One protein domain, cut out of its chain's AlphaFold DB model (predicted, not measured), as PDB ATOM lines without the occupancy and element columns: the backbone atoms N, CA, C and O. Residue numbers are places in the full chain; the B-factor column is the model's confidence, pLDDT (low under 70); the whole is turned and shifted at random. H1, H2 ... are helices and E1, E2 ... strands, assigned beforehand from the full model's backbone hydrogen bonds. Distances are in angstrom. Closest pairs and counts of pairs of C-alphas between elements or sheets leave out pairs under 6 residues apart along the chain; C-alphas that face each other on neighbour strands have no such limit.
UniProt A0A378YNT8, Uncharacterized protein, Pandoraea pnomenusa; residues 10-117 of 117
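What this domain is: This is residues 10 to 117 of the 117 residues of an uncharacterized protein of Pandoraea pnomenusa (UniProt A0A378YNT8). A small head of two separate strand pairs, E2 with E3 and E1 with E4, has H3 and H2 by it, and two arms reach away from the head: the long stretch of residues 16 to 34, leading out to H1, and the last helix, H4. The tip of the E2 and E3 hairpin, residues 71 to 76, sticks out at the other end. The 108 printed residues hold four named helices and four named strands, in the order H1 H2 E1 E2 E3 H3 E4 H4, a mixed class with both sheets antiparallel. The whole is loose, with a radius of gyration of the C-alphas of 17.4 A, and elongated, spanning 53 by 32 by 27 A.

Where its parts are: E2 is residues 67 to 72, 15.2 A, and E3 residues 75 to 80, 16.6 A. E1 is residues 53 to 56 and E4 residues 94 to 97. H3 is residues 82 to 90, 12.1 A, and H2 residues 35 to 43, 11.8 A. H4, residues 105 to 116, 16.6 A, ends with C-alpha 116 at (49.592, 35.170, 14.065). H1, residues 10 to 15, begins with C-alpha 10 at (48.027, 46.368, 20.484).

How they stand to each other: E2 and E3 form an antiparallel hairpin at 148 degrees, with N 70 and O 77 2.9 A apart, within hydrogen-bond range. E1 and E4 are antiparallel at 165 degrees, with N 54 and O 96 at 2.9 A. H3 and E1 are near each other. H2 and H3 are close but not clearly touching, their closest C-alphas, Tyr 43 and Lys 82, 7.0 A apart. H4 is apart from H1, H2 and H3. In H1, H2 and H3 every O i to N i+4 pair is within hydrogen-bond range; in H4, 6 of 8.

The domain as a whole: The farthest C-alphas, Asp 15 and Ile 73, are 55.2 A apart. The printed part has no cut, and the link from H1 to H2 is long, 19 residues. Residues 48 to 50 and 116 to 117 have pLDDT under 70.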
ATOM      1  N   GLU A  10      47.791  45.342  19.464       93.69
ATOM      2  CA  GLU A  10      48.027  46.368  20.484       93.69
ATOM      3  C   GLU A  10      46.797  47.258  20.676       93.69
ATOM      4  O   GLU A  10      46.393  47.500  21.813       93.69
ATOM      5  N   ALA A  11      46.167  47.690  19.580       93.75
ATOM      6  CA  ALA A  11      44.940  48.479  19.631       93.75
ATOM      7  C   ALA A  11      43.786  47.683  20.266       93.75
ATOM      8  O   ALA A  11      43.047  48.209  21.098       93.75
ATOM      9  N   PHE A  12      43.668  46.385  19.957       93.69
ATOM     10  CA  PHE A  12      42.668  45.517  20.579       93.69
ATOM     11  C   PHE A  12      42.848  45.402  22.101       93.69
ATOM     12  O   PHE A  12      41.888  45.593  22.852       93.69
ATOM     13  N   TYR A  13      44.069  45.124  22.568       94.81
ATOM     14  CA  TYR A  13      44.355  45.008  24.003       94.81
ATOM     15  C   TYR A  13      44.251  46.344  24.744       94.81
ATOM     16  O   TYR A  13      43.817  46.378  25.897       94.81
ATOM     17  N   SER A  14      44.628  47.445  24.090       96.38
ATOM     18  CA  SER A  14      44.509  48.783  24.663       96.38
ATOM     19  C   SER A  14      43.053  49.180  24.862       96.38
ATOM     20  O   SER A  14      42.705  49.662  25.937       96.38
ATOM     21  N   ASP A  15      42.189  48.954  23.876       95.94
ATOM     22  CA  ASP A  15      40.908  49.664  23.843       95.94
ATOM     23  C   ASP A  15      39.697  48.753  24.104       95.94
ATOM     24  O   ASP A  15      38.664  49.237  24.565       95.94
ATOM     25  N   TYR A  16      39.822  47.434  23.900       96.62
ATOM     26  CA  TYR A  16      38.670  46.518  23.892       96.62
ATOM     27  C   TYR A  16      38.793  45.325  24.846       96.62
ATOM     28  O   TYR A  16      37.823  45.005  25.538       96.62
ATOM     29  N   PHE A  17      39.954  44.666  24.909       95.12
ATOM     30  CA  PHE A  17      40.131  43.449  25.712       95.12
ATOM     31  C   PHE A  17      39.758  43.679  27.186       95.12
ATOM     32  O   PHE A  17      40.273  44.596  27.821       95.12
ATOM     33  N   GLU A  18      38.832  42.864  27.707       96.50
ATOM     34  CA  GLU A  18      38.263  42.958  29.069       96.50
ATOM     35  C   GLU A  18      37.623  44.315  29.439       96.50
ATOM     36  O   GLU A  18      37.310  44.562  30.602       96.50
ATOM     37  N   LYS A  19      37.374  45.189  28.455       97.50
ATOM     38  CA  LYS A  19      36.802  46.530  28.660       97.50
ATOM     39  C   LYS A  19      35.426  46.658  28.038       97.50
ATOM     40  O   LYS A  19      34.479  47.063  28.708       97.50
ATOM     41  N   MET A  20      35.311  46.317  26.755       96.56
ATOM     42  CA  MET A  20      34.047  46.403  26.031       96.56
ATOM     43  C   MET A  20      34.004  45.489  24.803       96.56
ATOM     44  O   MET A  20      35.049  45.169  24.233       96.56
ATOM     45  N   PRO A  21      32.801  45.082  24.359       95.75
ATOM     46  CA  PRO A  21      32.645  44.319  23.127       95.75
ATOM     47  C   PRO A  21      33.173  45.082  21.904       95.75
ATOM     48  O   PRO A  21      32.881  46.263  21.731       95.75
ATOM     49  N   CYS A  22      33.894  44.380  21.027       93.31
ATOM     50  CA  CYS A  22      34.328  44.877  19.723       93.31
ATOM     51  C   CYS A  22      33.618  44.088  18.621       93.31
ATOM     52  O   CYS A  22      33.638  42.856  18.630       93.31
ATOM     53  N   HIS A  23      32.980  44.789  17.684       93.31
ATOM     54  CA  HIS A  23      32.310  44.181  16.539       93.31
ATOM     55  C   HIS A  23      33.039  44.565  15.253       93.31
ATOM     56  O   HIS A  23      33.113  45.743  14.904       93.31
ATOM     57  N   LEU A  24      33.552  43.559  14.549       91.62
ATOM     58  CA  LEU A  24      34.259  43.712  13.284       91.62
ATOM     59  C   LEU A  24      33.432  43.065  12.172       91.62
ATOM     60  O   LEU A  24      33.019  41.911  12.278       91.62
ATOM     61  N   THR A  25      33.192  43.807  11.096       90.62
ATOM     62  CA  THR A  25      32.433  43.334   9.931       90.62
ATOM     63  C   THR A  25      33.364  42.942   8.796       90.62
ATOM     64  O   THR A  25      34.395  43.579   8.613       90.62
ATOM     65  N   ASN A  26      32.961  41.963   7.981       87.75
ATOM     66  CA  ASN A  26      33.682  41.546   6.769       87.75
ATOM     67  C   ASN A  26      35.125  41.056   7.018       87.75
ATOM     68  O   ASN A  26      35.969  41.148   6.134       87.75
ATOM     69  N   VAL A  27      35.401  40.509   8.207       89.75
ATOM     70  CA  VAL A  27      36.722  39.961   8.587       89.75
ATOM     71  C   VAL A  27      37.080  38.692   7.805       89.75
ATOM     72  O   VAL A  27      38.254  38.370   7.620       89.75
ATOM     73  N   VAL A  28      36.055  37.957   7.377       85.19
ATOM     74  CA  VAL A  28      36.128  36.653   6.715       85.19
ATOM     75  C   VAL A  28      35.375  36.747   5.390       85.19
ATOM     76  O   VAL A  28      34.339  37.413   5.322       85.19
ATOM     77  N   SER A  29      35.870  36.079   4.346       79.56
ATOM     78  CA  SER A  29      35.159  36.011   3.070       79.56
ATOM     79  C   SER A  29      34.051  34.950   3.132       79.56
ATOM     80  O   SER A  29      34.200  33.908   3.766       79.56
ATOM     81  N   GLY A  30      32.899  35.220   2.511       70.69
ATOM     82  CA  GLY A  30      31.688  34.395   2.672       70.69
ATOM     83  C   GLY A  30      31.810  32.936   2.211       70.69
ATOM     84  O   GLY A  30      30.988  32.109   2.598       70.69
ATOM     85  N   ASP A  31      32.840  32.608   1.432       74.88
ATOM     86  CA  ASP A  31      33.043  31.278   0.850       74.88
ATOM     87  C   ASP A  31      33.937  30.359   1.704       74.88
ATOM     88  O   ASP A  31      34.101  29.179   1.385       74.88
ATOM     89  N   ASP A  32      34.500  30.866   2.804       72.00
ATOM     90  CA  ASP A  32      35.513  30.157   3.596       72.00
ATOM     91  C   ASP A  32      34.950  28.976   4.413       72.00
ATOM     92  O   ASP A  32      35.678  28.041   4.763       72.00
ATOM     93  N   PHE A  33      33.644  28.972   4.701       82.38
ATOM     94  CA  PHE A  33      32.977  27.882   5.411       82.38
ATOM     95  C   PHE A  33      31.506  27.760   5.005       82.38
ATOM     96  O   PHE A  33      30.743  28.717   5.066       82.38
ATOM     97  N   SER A  34      31.085  26.554   4.615       86.19
ATOM     98  CA  SER A  34      29.726  26.288   4.129       86.19
ATOM     99  C   SER A  34      29.044  25.171   4.910       86.19
ATOM    100  O   SER A  34      29.701  24.298   5.482       86.19
ATOM    101  N   TRP A  35      27.711  25.119   4.842       87.62
ATOM    102  CA  TRP A  35      26.937  23.993   5.375       87.62
ATOM    103  C   TRP A  35      27.384  22.643   4.792       87.62
ATOM    104  O   TRP A  35      27.404  21.626   5.484       87.62
ATOM    105  N   ARG A  36      27.809  22.621   3.522       87.88
ATOM    106  CA  ARG A  36      28.352  21.412   2.891       87.88
ATOM    107  C   ARG A  36      29.643  20.951   3.573       87.88
ATOM    108  O   ARG A  36      29.777  19.769   3.862       87.88
ATOM    109  N   ALA A  37      30.560  21.875   3.857       86.31
ATOM    110  CA  ALA A  37      31.792  21.561   4.580       86.31
ATOM    111  C   ALA A  37      31.494  21.092   6.015       86.31
ATOM    112  O   ALA A  37      32.034  20.079   6.455       86.31
ATOM    113  N   LEU A  38      30.580  21.775   6.715       89.56
ATOM    114  CA  LEU A  38      30.164  21.394   8.065       89.56
ATOM    115  C   LEU A  38      29.535  19.996   8.097       89.56
ATOM    116  O   LEU A  38      29.937  19.172   8.911       89.56
ATOM    117  N   SER A  39      28.578  19.718   7.208       90.56
ATOM    118  CA  SER A  39      27.869  18.433   7.148       90.56
ATOM    119  C   SER A  39      28.810  17.261   6.860       90.56
ATOM    120  O   SER A  39      28.697  16.223   7.509       90.56
ATOM    121  N   GLN A  40      29.785  17.436   5.959       88.19
ATOM    122  CA  GLN A  40      30.833  16.437   5.720       88.19
ATOM    123  C   GLN A  40      31.658  16.153   6.978       88.19
ATOM    124  O   GLN A  40      31.965  14.995   7.249       88.19
ATOM    125  N   THR A  41      31.984  17.186   7.760       89.69
ATOM    126  CA  THR A  41      32.678  17.005   9.036       89.69
ATOM    127  C   THR A  41      31.789  16.282  10.045       89.69
ATOM    128  O   THR A  41      32.137  15.193  10.479       89.69
ATOM    129  N   ILE A  42      30.633  16.836  10.417       90.81
ATOM    130  CA  ILE A  42      29.881  16.365  11.593       90.81
ATOM    131  C   ILE A  42      29.278  14.968  11.424       90.81
ATOM    132  O   ILE A  42      29.188  14.233  12.402       90.81
ATOM    133  N   TYR A  43      28.893  14.574  10.207       90.31
ATOM    134  CA  TYR A  43      28.328  13.241   9.965       90.31
ATOM    135  C   TYR A  43      29.393  12.151   9.812       90.31
ATOM    136  O   TYR A  43      29.060  10.971   9.880       90.31
ATOM    137  N   GLY A  44      30.660  12.530   9.626       85.00
ATOM    138  CA  GLY A  44      31.791  11.602   9.621       85.00
ATOM    139  C   GLY A  44      32.375  11.328  11.009       85.00
ATOM    140  O   GLY A  44      33.262  10.486  11.131       85.00
ATOM    141  N   LEU A  45      31.916  12.031  12.048       82.88
ATOM    142  CA  LEU A  45      32.466  11.917  13.395       82.88
ATOM    143  C   LEU A  45      31.749  10.859  14.230       82.88
ATOM    144  O   LEU A  45      30.523  10.718  14.196       82.88
ATOM    145  N   ASN A  46      32.546  10.186  15.054       81.00
ATOM    146  CA  ASN A  46      32.060   9.429  16.193       81.00
ATOM    147  C   ASN A  46      32.071  10.337  17.411       81.00
ATOM    148  O   ASN A  46      33.086  10.971  17.698       81.00
ATOM    149  N   PHE A  47      30.942  10.408  18.104       73.88
ATOM    150  CA  PHE A  47      30.831  11.192  19.322       73.88
ATOM    151  C   PHE A  47      31.079  10.269  20.502       73.88
ATOM    152  O   PHE A  47      30.352   9.296  20.706       73.88
ATOM    153  N   GLU A  48      32.129  10.572  21.256       66.31
ATOM    154  CA  GLU A  48      32.487   9.826  22.462       66.31
ATOM    155  C   GLU A  48      31.747  10.373  23.686       66.31
ATOM    156  O   GLU A  48      31.583   9.669  24.680       66.31
ATOM    157  N   SER A  49      31.258  11.619  23.617       66.19
ATOM    158  CA  SER A  49      30.558  12.254  24.728       66.19
ATOM    159  C   SER A  49      29.556  13.330  24.305       66.19
ATOM    160  O   SER A  49      29.660  13.953  23.246       66.19
ATOM    161  N   ASP A  50      28.652  13.644  25.230       65.38
ATOM    162  CA  ASP A  50      27.695  14.752  25.144       65.38
ATOM    163  C   ASP A  50      28.363  16.138  25.122       65.38
ATOM    164  O   ASP A  50      27.708  17.167  24.936       65.38
ATOM    165  N   THR A  51      29.679  16.189  25.334       73.56
ATOM    166  CA  THR A  51      30.436  17.440  25.321       73.56
ATOM    167  C   THR A  51      30.826  17.873  23.915       73.56
ATOM    168  O   THR A  51      31.091  19.053  23.716       73.56
ATOM    169  N   ASP A  52      30.797  16.982  22.924       82.25
ATOM    170  CA  ASP A  52      31.214  17.310  21.560       82.25
ATOM    171  C   ASP A  52      30.142  18.052  20.761       82.25
ATOM    172  O   ASP A  52      30.466  18.939  19.967       82.25
ATOM    173  N   VAL A  53      28.867  17.701  20.963       89.38
ATOM    174  CA  VAL A  53      27.739  18.246  20.201       89.38
ATOM    175  C   VAL A  53      26.501  18.391  21.077       89.38
ATOM    176  O   VAL A  53      26.094  17.446  21.752       89.38
ATOM    177  N   LYS A  54      25.846  19.553  20.980       92.62
ATOM    178  CA  LYS A  54      24.557  19.835  21.620       92.62
ATOM    179  C   LYS A  54      23.546  20.310  20.589       92.62
ATOM    180  O   LYS A  54      23.889  21.079  19.693       92.62
ATOM    181  N   VAL A  55      22.298  19.888  20.746       94.75
ATOM    182  CA  VAL A  55      21.172  20.405  19.961       94.75
ATOM    183  C   VAL A  55      20.199  21.088  20.904       94.75
ATOM    184  O   VAL A  55      19.863  20.540  21.954       94.75
ATOM    185  N   HIS A  56      19.776  22.291  20.533       97.12
ATOM    186  CA  HIS A  56      18.828  23.089  21.291       97.12
ATOM    187  C   HIS A  56      17.543  23.285  20.491       97.12
ATOM    188  O   HIS A  56      17.596  23.810  19.386       97.12
ATOM    189  N   LEU A  57      16.405  22.903  21.063       97.00
ATOM    190  CA  LEU A  57      15.064  23.224  20.577       97.00
ATOM    191  C   LEU A  57      14.191  23.398  21.819       97.00
ATOM    192  O   LEU A  57      13.970  22.429  22.542       97.00
ATOM    193  N   ASP A  58      13.832  24.644  22.134       95.06
ATOM    194  CA  ASP A  58      13.149  25.026  23.383       95.06
ATOM    195  C   ASP A  58      13.847  24.540  24.673       95.06
ATOM    196  O   ASP A  58      13.234  24.341  25.721       95.06
ATOM    197  N   GLY A  59      15.164  24.336  24.601       94.94
ATOM    198  CA  GLY A  59      15.970  23.723  25.655       94.94
ATOM    199  C   GLY A  59      17.010  22.765  25.083       94.94
ATOM    200  O   GLY A  59      17.078  22.559  23.875       94.94
ATOM    201  N   VAL A  60      17.856  22.195  25.943       94.56
ATOM    202  CA  VAL A  60      18.882  21.223  25.526       94.56
ATOM    203  C   VAL A  60      18.230  19.859  25.300       94.56
ATOM    204  O   VAL A  60      17.597  19.318  26.208       94.56
ATOM    205  N   LEU A  61      18.426  19.275  24.119       94.44
ATOM    206  CA  LEU A  61      17.961  17.924  23.806       94.44
ATOM    207  C   LEU A  61      18.950  16.860  24.304       94.44
ATOM    208  O   LEU A  61      20.162  17.075  24.340       94.44
ATOM    209  N   LYS A  62      18.439  15.674  24.642       91.62
ATOM    210  CA  LYS A  62      19.252  14.491  24.969       91.62
ATOM    211  C   LYS A  62      19.830  13.878  23.692       91.62
ATOM    212  O   LYS A  62      19.122  13.822  22.688       91.62
ATOM    213  N   LEU A  63      21.039  13.302  23.742       89.25
ATOM    214  CA  LEU A  63      21.690  12.741  22.541       89.25
ATOM    215  C   LEU A  63      20.818  11.767  21.769       89.25
ATOM    216  O   LEU A  63      20.719  11.879  20.555       89.25
ATOM    217  N   ALA A  64      20.145  10.849  22.463       90.38
ATOM    218  CA  ALA A  64      19.320   9.829  21.821       90.38
ATOM    219  C   ALA A  64      18.231  10.402  20.887       90.38
ATOM    220  O   ALA A  64      17.741   9.686  20.016       90.38
ATOM    221  N   GLN A  65      17.864  11.681  21.043       93.88
ATOM    222  CA  GLN A  65      16.898  12.368  20.184       93.88
ATOM    223  C   GLN A  65      17.471  12.724  18.803       93.88
ATOM    224  O   GLN A  65      16.711  12.840  17.848       93.88
ATOM    225  N   TYR A  66      18.792  12.870  18.675       93.81
ATOM    226  CA  TYR A  66      19.458  13.305  17.441       93.81
ATOM    227  C   TYR A  66      20.662  12.434  17.038       93.81
ATOM    228  O   TYR A  66      21.310  12.692  16.023       93.81
ATOM    229  N   THR A  67      20.949  11.372  17.791       92.44
ATOM    230  CA  THR A  67      21.999  10.394  17.493       92.44
ATOM    231  C   THR A  67      21.443   8.992  17.281       92.44
ATOM    232  O   THR A  67      20.294   8.682  17.606       92.44
ATOM    233  N   GLU A  68      22.282   8.130  16.722       91.62
ATOM    234  CA  GLU A  68      22.041   6.704  16.578       91.62
ATOM    235  C   GLU A  68      23.265   5.908  17.029       91.62
ATOM    236  O   GLU A  68      24.410   6.355  16.902       91.62
ATOM    237  N   ARG A  69      23.002   4.726  17.590       90.19
ATOM    238  CA  ARG A  69      24.032   3.764  17.975       90.19
ATOM    239  C   ARG A  69      24.280   2.803  16.826       90.19
ATOM    240  O   ARG A  69      23.328   2.373  16.177       90.19
ATOM    241  N   TYR A  70      25.532   2.427  16.621       87.56
ATOM    242  CA  TYR A  70      25.902   1.410  15.646       87.56
ATOM    243  C   TYR A  70      27.045   0.542  16.178       87.56
ATOM    244  O   TYR A  70      27.840   0.990  17.006       87.56
ATOM    245  N   GLN A  71      27.091  -0.712  15.728       88.62
ATOM    246  CA  GLN A  71      28.172  -1.636  16.062       88.62
ATOM    247  C   GLN A  71      29.360  -1.368  15.135       88.62
ATOM    248  O   GLN A  71      29.214  -1.437  13.914       88.62
ATOM    249  N   ASP A  72      30.522  -1.103  15.720       84.81
ATOM    250  CA  ASP A  72      31.798  -1.003  15.023       84.81
ATOM    251  C   ASP A  72      32.749  -2.086  15.534       84.81
ATOM    252  O   ASP A  72      33.362  -1.938  16.589       84.81
ATOM    253  N   ILE A  73      32.840  -3.191  14.790       86.75
ATOM    254  CA  ILE A  73      33.642  -4.384  15.104       86.75
ATOM    255  C   ILE A  73      33.382  -4.880  16.538       86.75
ATOM    256  O   ILE A  73      32.471  -5.683  16.740       86.75
ATOM    257  N   SER A  74      34.137  -4.403  17.530       88.06
ATOM    258  CA  SER A  74      34.029  -4.774  18.945       88.06
ATOM    259  C   SER A  74      33.250  -3.782  19.814       88.06
ATOM    260  O   SER A  74      32.834  -4.163  20.905       88.06
ATOM    261  N   ASP A  75      33.008  -2.556  19.344       84.94
ATOM    262  CA  ASP A  75      32.493  -1.457  20.164       84.94
ATOM    263  C   ASP A  75      31.133  -0.944  19.677       84.94
ATOM    264  O   ASP A  75      30.795  -1.007  18.496       84.94
ATOM    265  N   ILE A  76      30.348  -0.377  20.595       85.19
ATOM    266  CA  ILE A  76      29.134   0.370  20.250       85.19
ATOM    267  C   ILE A  76      29.499   1.846  20.178       85.19
ATOM    268  O   ILE A  76      29.856   2.458  21.185       85.19
ATOM    269  N   LYS A  77      29.359   2.430  18.991       87.44
ATOM    270  CA  LYS A  77      29.623   3.847  18.742       87.44
ATOM    271  C   LYS A  77      28.332   4.635  18.592       87.44
ATOM    272  O   LYS A  77      27.269   4.082  18.306       87.44
ATOM    273  N   VAL A  78      28.434   5.945  18.794       88.81
ATOM    274  CA  VAL A  78      27.338   6.902  18.626       88.81
ATOM    275  C   VAL A  78      27.718   7.886  17.527       88.81
ATOM    276  O   VAL A  78      28.807   8.458  17.542       88.81
ATOM    277  N   ARG A  79      26.806   8.106  16.579       90.88
ATOM    278  CA  ARG A  79      26.947   9.123  15.528       90.88
ATOM    279  C   ARG A  79      25.688   9.968  15.416       90.88
ATOM    280  O   ARG A  79      24.617   9.558  15.863       90.88
ATOM    281  N   LEU A  80      25.804  11.140  14.802       93.31
ATOM    282  CA  LEU A  80      24.636  11.949  14.455       93.31
ATOM    283  C   LEU A  80      23.760  11.190  13.459       93.31
ATOM    284  O   LEU A  80      24.246  10.698  12.440       93.31
ATOM    285  N   SER A  81      22.461  11.139  13.737       94.06
ATOM    286  CA  SER A  81      21.494  10.646  12.765       94.06
ATOM    287  C   SER A  81      21.123  11.804  11.845       94.06
ATOM    288  O   SER A  81      20.480  12.761  12.279       94.06
ATOM    289  N   LYS A  82      21.563  11.740  10.583       94.12
ATOM    290  CA  LYS A  82      21.366  12.820   9.604       94.12
ATOM    291  C   LYS A  82      19.900  13.213   9.467       94.12
ATOM    292  O   LYS A  82      19.576  14.392   9.525       94.12
ATOM    293  N   GLU A  83      19.021  12.227   9.345       95.25
ATOM    294  CA  GLU A  83      17.584  12.452   9.200       95.25
ATOM    295  C   GLU A  83      16.992  13.193  10.408       95.25
ATOM    296  O   GLU A  83      16.341  14.225  10.241       95.25
ATOM    297  N   ARG A  84      17.269  12.708  11.630       95.88
ATOM    298  CA  ARG A  84      16.748  13.309  12.867       95.88
ATOM    299  C   ARG A  84      17.275  14.722  13.065       95.88
ATOM    300  O   ARG A  84      16.497  15.626  13.349       95.88
ATOM    301  N   LEU A  85      18.585  14.915  12.894       95.69
ATOM    302  CA  LEU A  85      19.200  16.226  13.061       95.69
ATOM    303  C   LEU A  85      18.659  17.222  12.033       95.69
ATOM    304  O   LEU A  85      18.276  18.323  12.408       95.69
ATOM    305  N   GLU A  86      18.576  16.852  10.756       95.19
ATOM    306  CA  GLU A  86      18.050  17.754   9.729       95.19
ATOM    307  C   GLU A  86      16.566  18.076   9.931       95.19
ATOM    308  O   GLU A  86      16.156  19.191   9.619       95.19
ATOM    309  N   SER A  87      15.766  17.145  10.466       97.38
ATOM    310  CA  SER A  87      14.386  17.449  10.865       97.38
ATOM    311  C   SER A  87      14.356  18.507  11.960       97.38
ATOM    312  O   SER A  87      13.721  19.537  11.782       97.38
ATOM    313  N   LEU A  88      15.124  18.306  13.034       97.38
ATOM    314  CA  LEU A  88      15.206  19.262  14.138       97.38
ATOM    315  C   LEU A  88      15.665  20.645  13.659       97.38
ATOM    316  O   LEU A  88      15.093  21.654  14.054       97.38
ATOM    317  N   LEU A  89      16.672  20.706  12.784       96.25
ATOM    318  CA  LEU A  89      17.157  21.970  12.223       96.25
ATOM    319  C   LEU A  89      16.087  22.680  11.379       96.25
ATOM    320  O   LEU A  89      15.987  23.903  11.440       96.25
ATOM    321  N   ARG A  90      15.272  21.936  10.617       97.00
ATOM    322  CA  ARG A  90      14.117  22.504   9.894       97.00
ATOM    323  C   ARG A  90      13.049  23.041  10.843       97.00
ATOM    324  O   ARG A  90      12.429  24.049  10.523       97.00
ATOM    325  N   ASP A  91      12.902  22.418  12.006       97.44
ATOM    326  CA  ASP A  91      11.977  22.842  13.062       97.44
ATOM    327  C   ASP A  91      12.529  24.012  13.906       97.44
ATOM    328  O   ASP A  91      11.913  24.422  14.887       97.44
ATOM    329  N   GLY A  92      13.681  24.581  13.528       97.06
ATOM    330  CA  GLY A  92      14.280  25.741  14.191       97.06
ATOM    331  C   GLY A  92      15.286  25.397  15.289       97.06
ATOM    332  O   GLY A  92      15.702  26.282  16.040       97.06
ATOM    333  N   ALA A  93      15.710  24.135  15.396       97.62
ATOM    334  CA  ALA A  93      16.739  23.762  16.353       97.62
ATOM    335  C   ALA A  93      18.094  24.404  16.014       97.62
ATOM    336  O   ALA A  93      18.448  24.617  14.856       97.62
ATOM    337  N   THR A  94      18.900  24.645  17.046       96.50
ATOM    338  CA  THR A  94      20.284  25.117  16.925       96.50
ATOM    339  C   THR A  94      21.257  23.985  17.234       96.50
ATOM    340  O   THR A  94      21.166  23.349  18.285       96.50
ATOM    341  N   LEU A  95      22.218  23.753  16.338       94.06
ATOM    342  CA  LEU A  95      23.327  22.820  16.541       94.06
ATOM    343  C   LEU A  95      24.560  23.569  17.058       94.06
ATOM    344  O   LEU A  95      25.057  24.483  16.406       94.06
ATOM    345  N   VAL A  96      25.099  23.123  18.189       92.75
ATOM    346  CA  VAL A  96      26.373  23.589  18.742       92.75
ATOM    347  C   VAL A  96      27.392  22.466  18.612       92.75
ATOM    348  O   VAL A  96      27.198  21.383  19.164       92.75
ATOM    349  N   VAL A  97      28.486  22.728  17.898       91.19
ATOM    350  CA  VAL A  97      29.601  21.785  17.735       91.19
ATOM    351  C   VAL A  97      30.815  22.334  18.463       91.19
ATOM    352  O   VAL A  97      31.386  23.350  18.065       91.19
ATOM    353  N   ASN A  98      31.222  21.659  19.531       90.06
ATOM    354  CA  ASN A  98      32.368  22.074  20.323       90.06
ATOM    355  C   ASN A  98      33.672  21.613  19.672       90.06
ATOM    356  O   ASN A  98      33.779  20.504  19.130       90.06
ATOM    357  N   ARG A  99      34.685  22.479  19.770       90.19
ATOM    358  CA  ARG A  99      36.044  22.231  19.271       90.19
ATOM    359  C   ARG A  99      36.080  21.803  17.799       90.19
ATOM    360  O   ARG A  99      36.733  20.823  17.438       90.19
ATOM    361  N   LEU A 100      35.339  22.514  16.946       90.31
ATOM    362  CA  LEU A 100      35.316  22.256  15.504       90.31
ATOM    363  C   LEU A 100      36.700  22.458  14.856       90.31
ATOM    364  O   LEU A 100      36.998  21.808  13.858       90.31
ATOM    365  N   ASP A 101      37.573  23.264  15.470       91.44
ATOM    366  CA  ASP A 101      38.994  23.412  15.127       91.44
ATOM    367  C   ASP A 101      39.761  22.081  15.130       91.44
ATOM    368  O   ASP A 101      40.645  21.879  14.306       91.44
ATOM    369  N   LEU A 102      39.400  21.135  16.003       90.06
ATOM    370  CA  LEU A 102      40.043  19.815  16.057       90.06
ATOM    371  C   LEU A 102      39.530  18.851  14.979       90.06
ATOM    372  O   LEU A 102      40.108  17.788  14.770       90.06
ATOM    373  N   LYS A 103      38.418  19.200  14.326       87.69
ATOM    374  CA  LYS A 103      37.630  18.311  13.461       87.69
ATOM    375  C   LYS A 103      37.587  18.795  12.006       87.69
ATOM    376  O   LYS A 103      37.334  18.000  11.105       87.69
ATOM    377  N   ASN A 104      37.823  20.084  11.761       89.31
ATOM    378  CA  ASN A 104      37.768  20.708  10.444       89.31
ATOM    379  C   ASN A 104      39.014  21.571  10.194       89.31
ATOM    380  O   ASN A 104      39.278  22.537  10.910       89.31
ATOM    381  N   THR A 105      39.764  21.249   9.140       88.56
ATOM    382  CA  THR A 105      41.045  21.898   8.824       88.56
ATOM    383  C   THR A 105      40.912  23.358   8.395       88.56
ATOM    384  O   THR A 105      41.821  24.142   8.664       88.56
ATOM    385  N   ALA A 106      39.798  23.752   7.769       87.25
ATOM    386  CA  ALA A 106      39.556  25.147   7.398       87.25
ATOM    387  C   ALA A 106      39.349  26.012   8.650       87.25
ATOM    388  O   ALA A 106      39.988  27.053   8.796       87.25
ATOM    389  N   ILE A 107      38.544  25.526   9.602       90.19
ATOM    390  CA  ILE A 107      38.356  26.186  10.900       90.19
ATOM    391  C   ILE A 107      39.666  26.210  11.698       90.19
ATOM    392  O   ILE A 107      40.018  27.246  12.254       90.19
ATOM    393  N   ALA A 108      40.438  25.118  11.694       91.06
ATOM    394  CA  ALA A 108      41.757  25.080  12.330       91.06
ATOM    395  C   ALA A 108      42.705  26.157  11.772       91.06
ATOM    396  O   ALA A 108      43.400  26.838  12.528       91.06
ATOM    397  N   ALA A 109      42.725  26.331  10.446       88.56
ATOM    398  CA  ALA A 109      43.533  27.348   9.785       88.56
ATOM    399  C   ALA A 109      43.086  28.771  10.157       88.56
ATOM    400  O   ALA A 109      43.939  29.622  10.406       88.56
ATOM    401  N   LEU A 110      41.773  29.006  10.254       88.19
ATOM    402  CA  LEU A 110      41.198  30.278  10.699       88.19
ATOM    403  C   LEU A 110      41.609  30.598  12.141       88.19
ATOM    404  O   LEU A 110      42.130  31.679  12.408       88.19
ATOM    405  N   CYS A 111      41.472  29.637  13.060       89.69
ATOM    406  CA  CYS A 111      41.920  29.804  14.442       89.69
ATOM    407  C   CYS A 111      43.422  30.093  14.524       89.69
ATOM    408  O   CYS A 111      43.832  30.959  15.286       89.69
ATOM    409  N   LYS A 112      44.250  29.408  13.725       89.31
ATOM    410  CA  LYS A 112      45.699  29.647  13.696       89.31
ATOM    411  C   LYS A 112      46.047  31.052  13.200       89.31
ATOM    412  O   LYS A 112      46.972  31.655  13.735       89.31
ATOM    413  N   ALA A 113      45.328  31.564  12.204       85.88
ATOM    414  CA  ALA A 113      45.558  32.903  11.673       85.88
ATOM    415  C   ALA A 113      45.280  33.998  12.726       85.88
ATOM    416  O   ALA A 113      46.069  34.930  12.828       85.88
ATOM    417  N   LEU A 114      44.279  33.814  13.599       83.19
ATOM    418  CA  LEU A 114      44.005  34.729  14.722       83.19
ATOM    419  C   LEU A 114      45.155  34.843  15.741       83.19
ATOM    420  O   LEU A 114      45.243  35.843  16.439       83.19
ATOM    421  N   PHE A 115      46.020  33.830  15.866       75.19
ATOM    422  CA  PHE A 115      47.177  33.885  16.776       75.19
ATOM    423  C   PHE A 115      48.416  34.540  16.148       75.19
ATOM    424  O   PHE A 115      49.370  34.868  16.861       75.19
ATOM    425  N   LEU A 116      48.440  34.674  14.820       58.38
ATOM    426  CA  LEU A 116      49.592  35.170  14.065       58.38
ATOM    427  C   LEU A 116      49.480  36.661  13.710       58.38
ATOM    428  O   LEU A 116      50.518  37.273  13.469       58.38
ATOM    429  N   GLU A 117      48.268  37.223  13.720       56.94
ATOM    430  CA  GLU A 117      47.978  38.668  13.607       56.94
ATOM    431  C   GLU A 117      47.909  39.349  14.982       56.94
ATOM    432  O   GLU A 117      48.421  40.480  15.123       56.94
TER     433      GLU A 117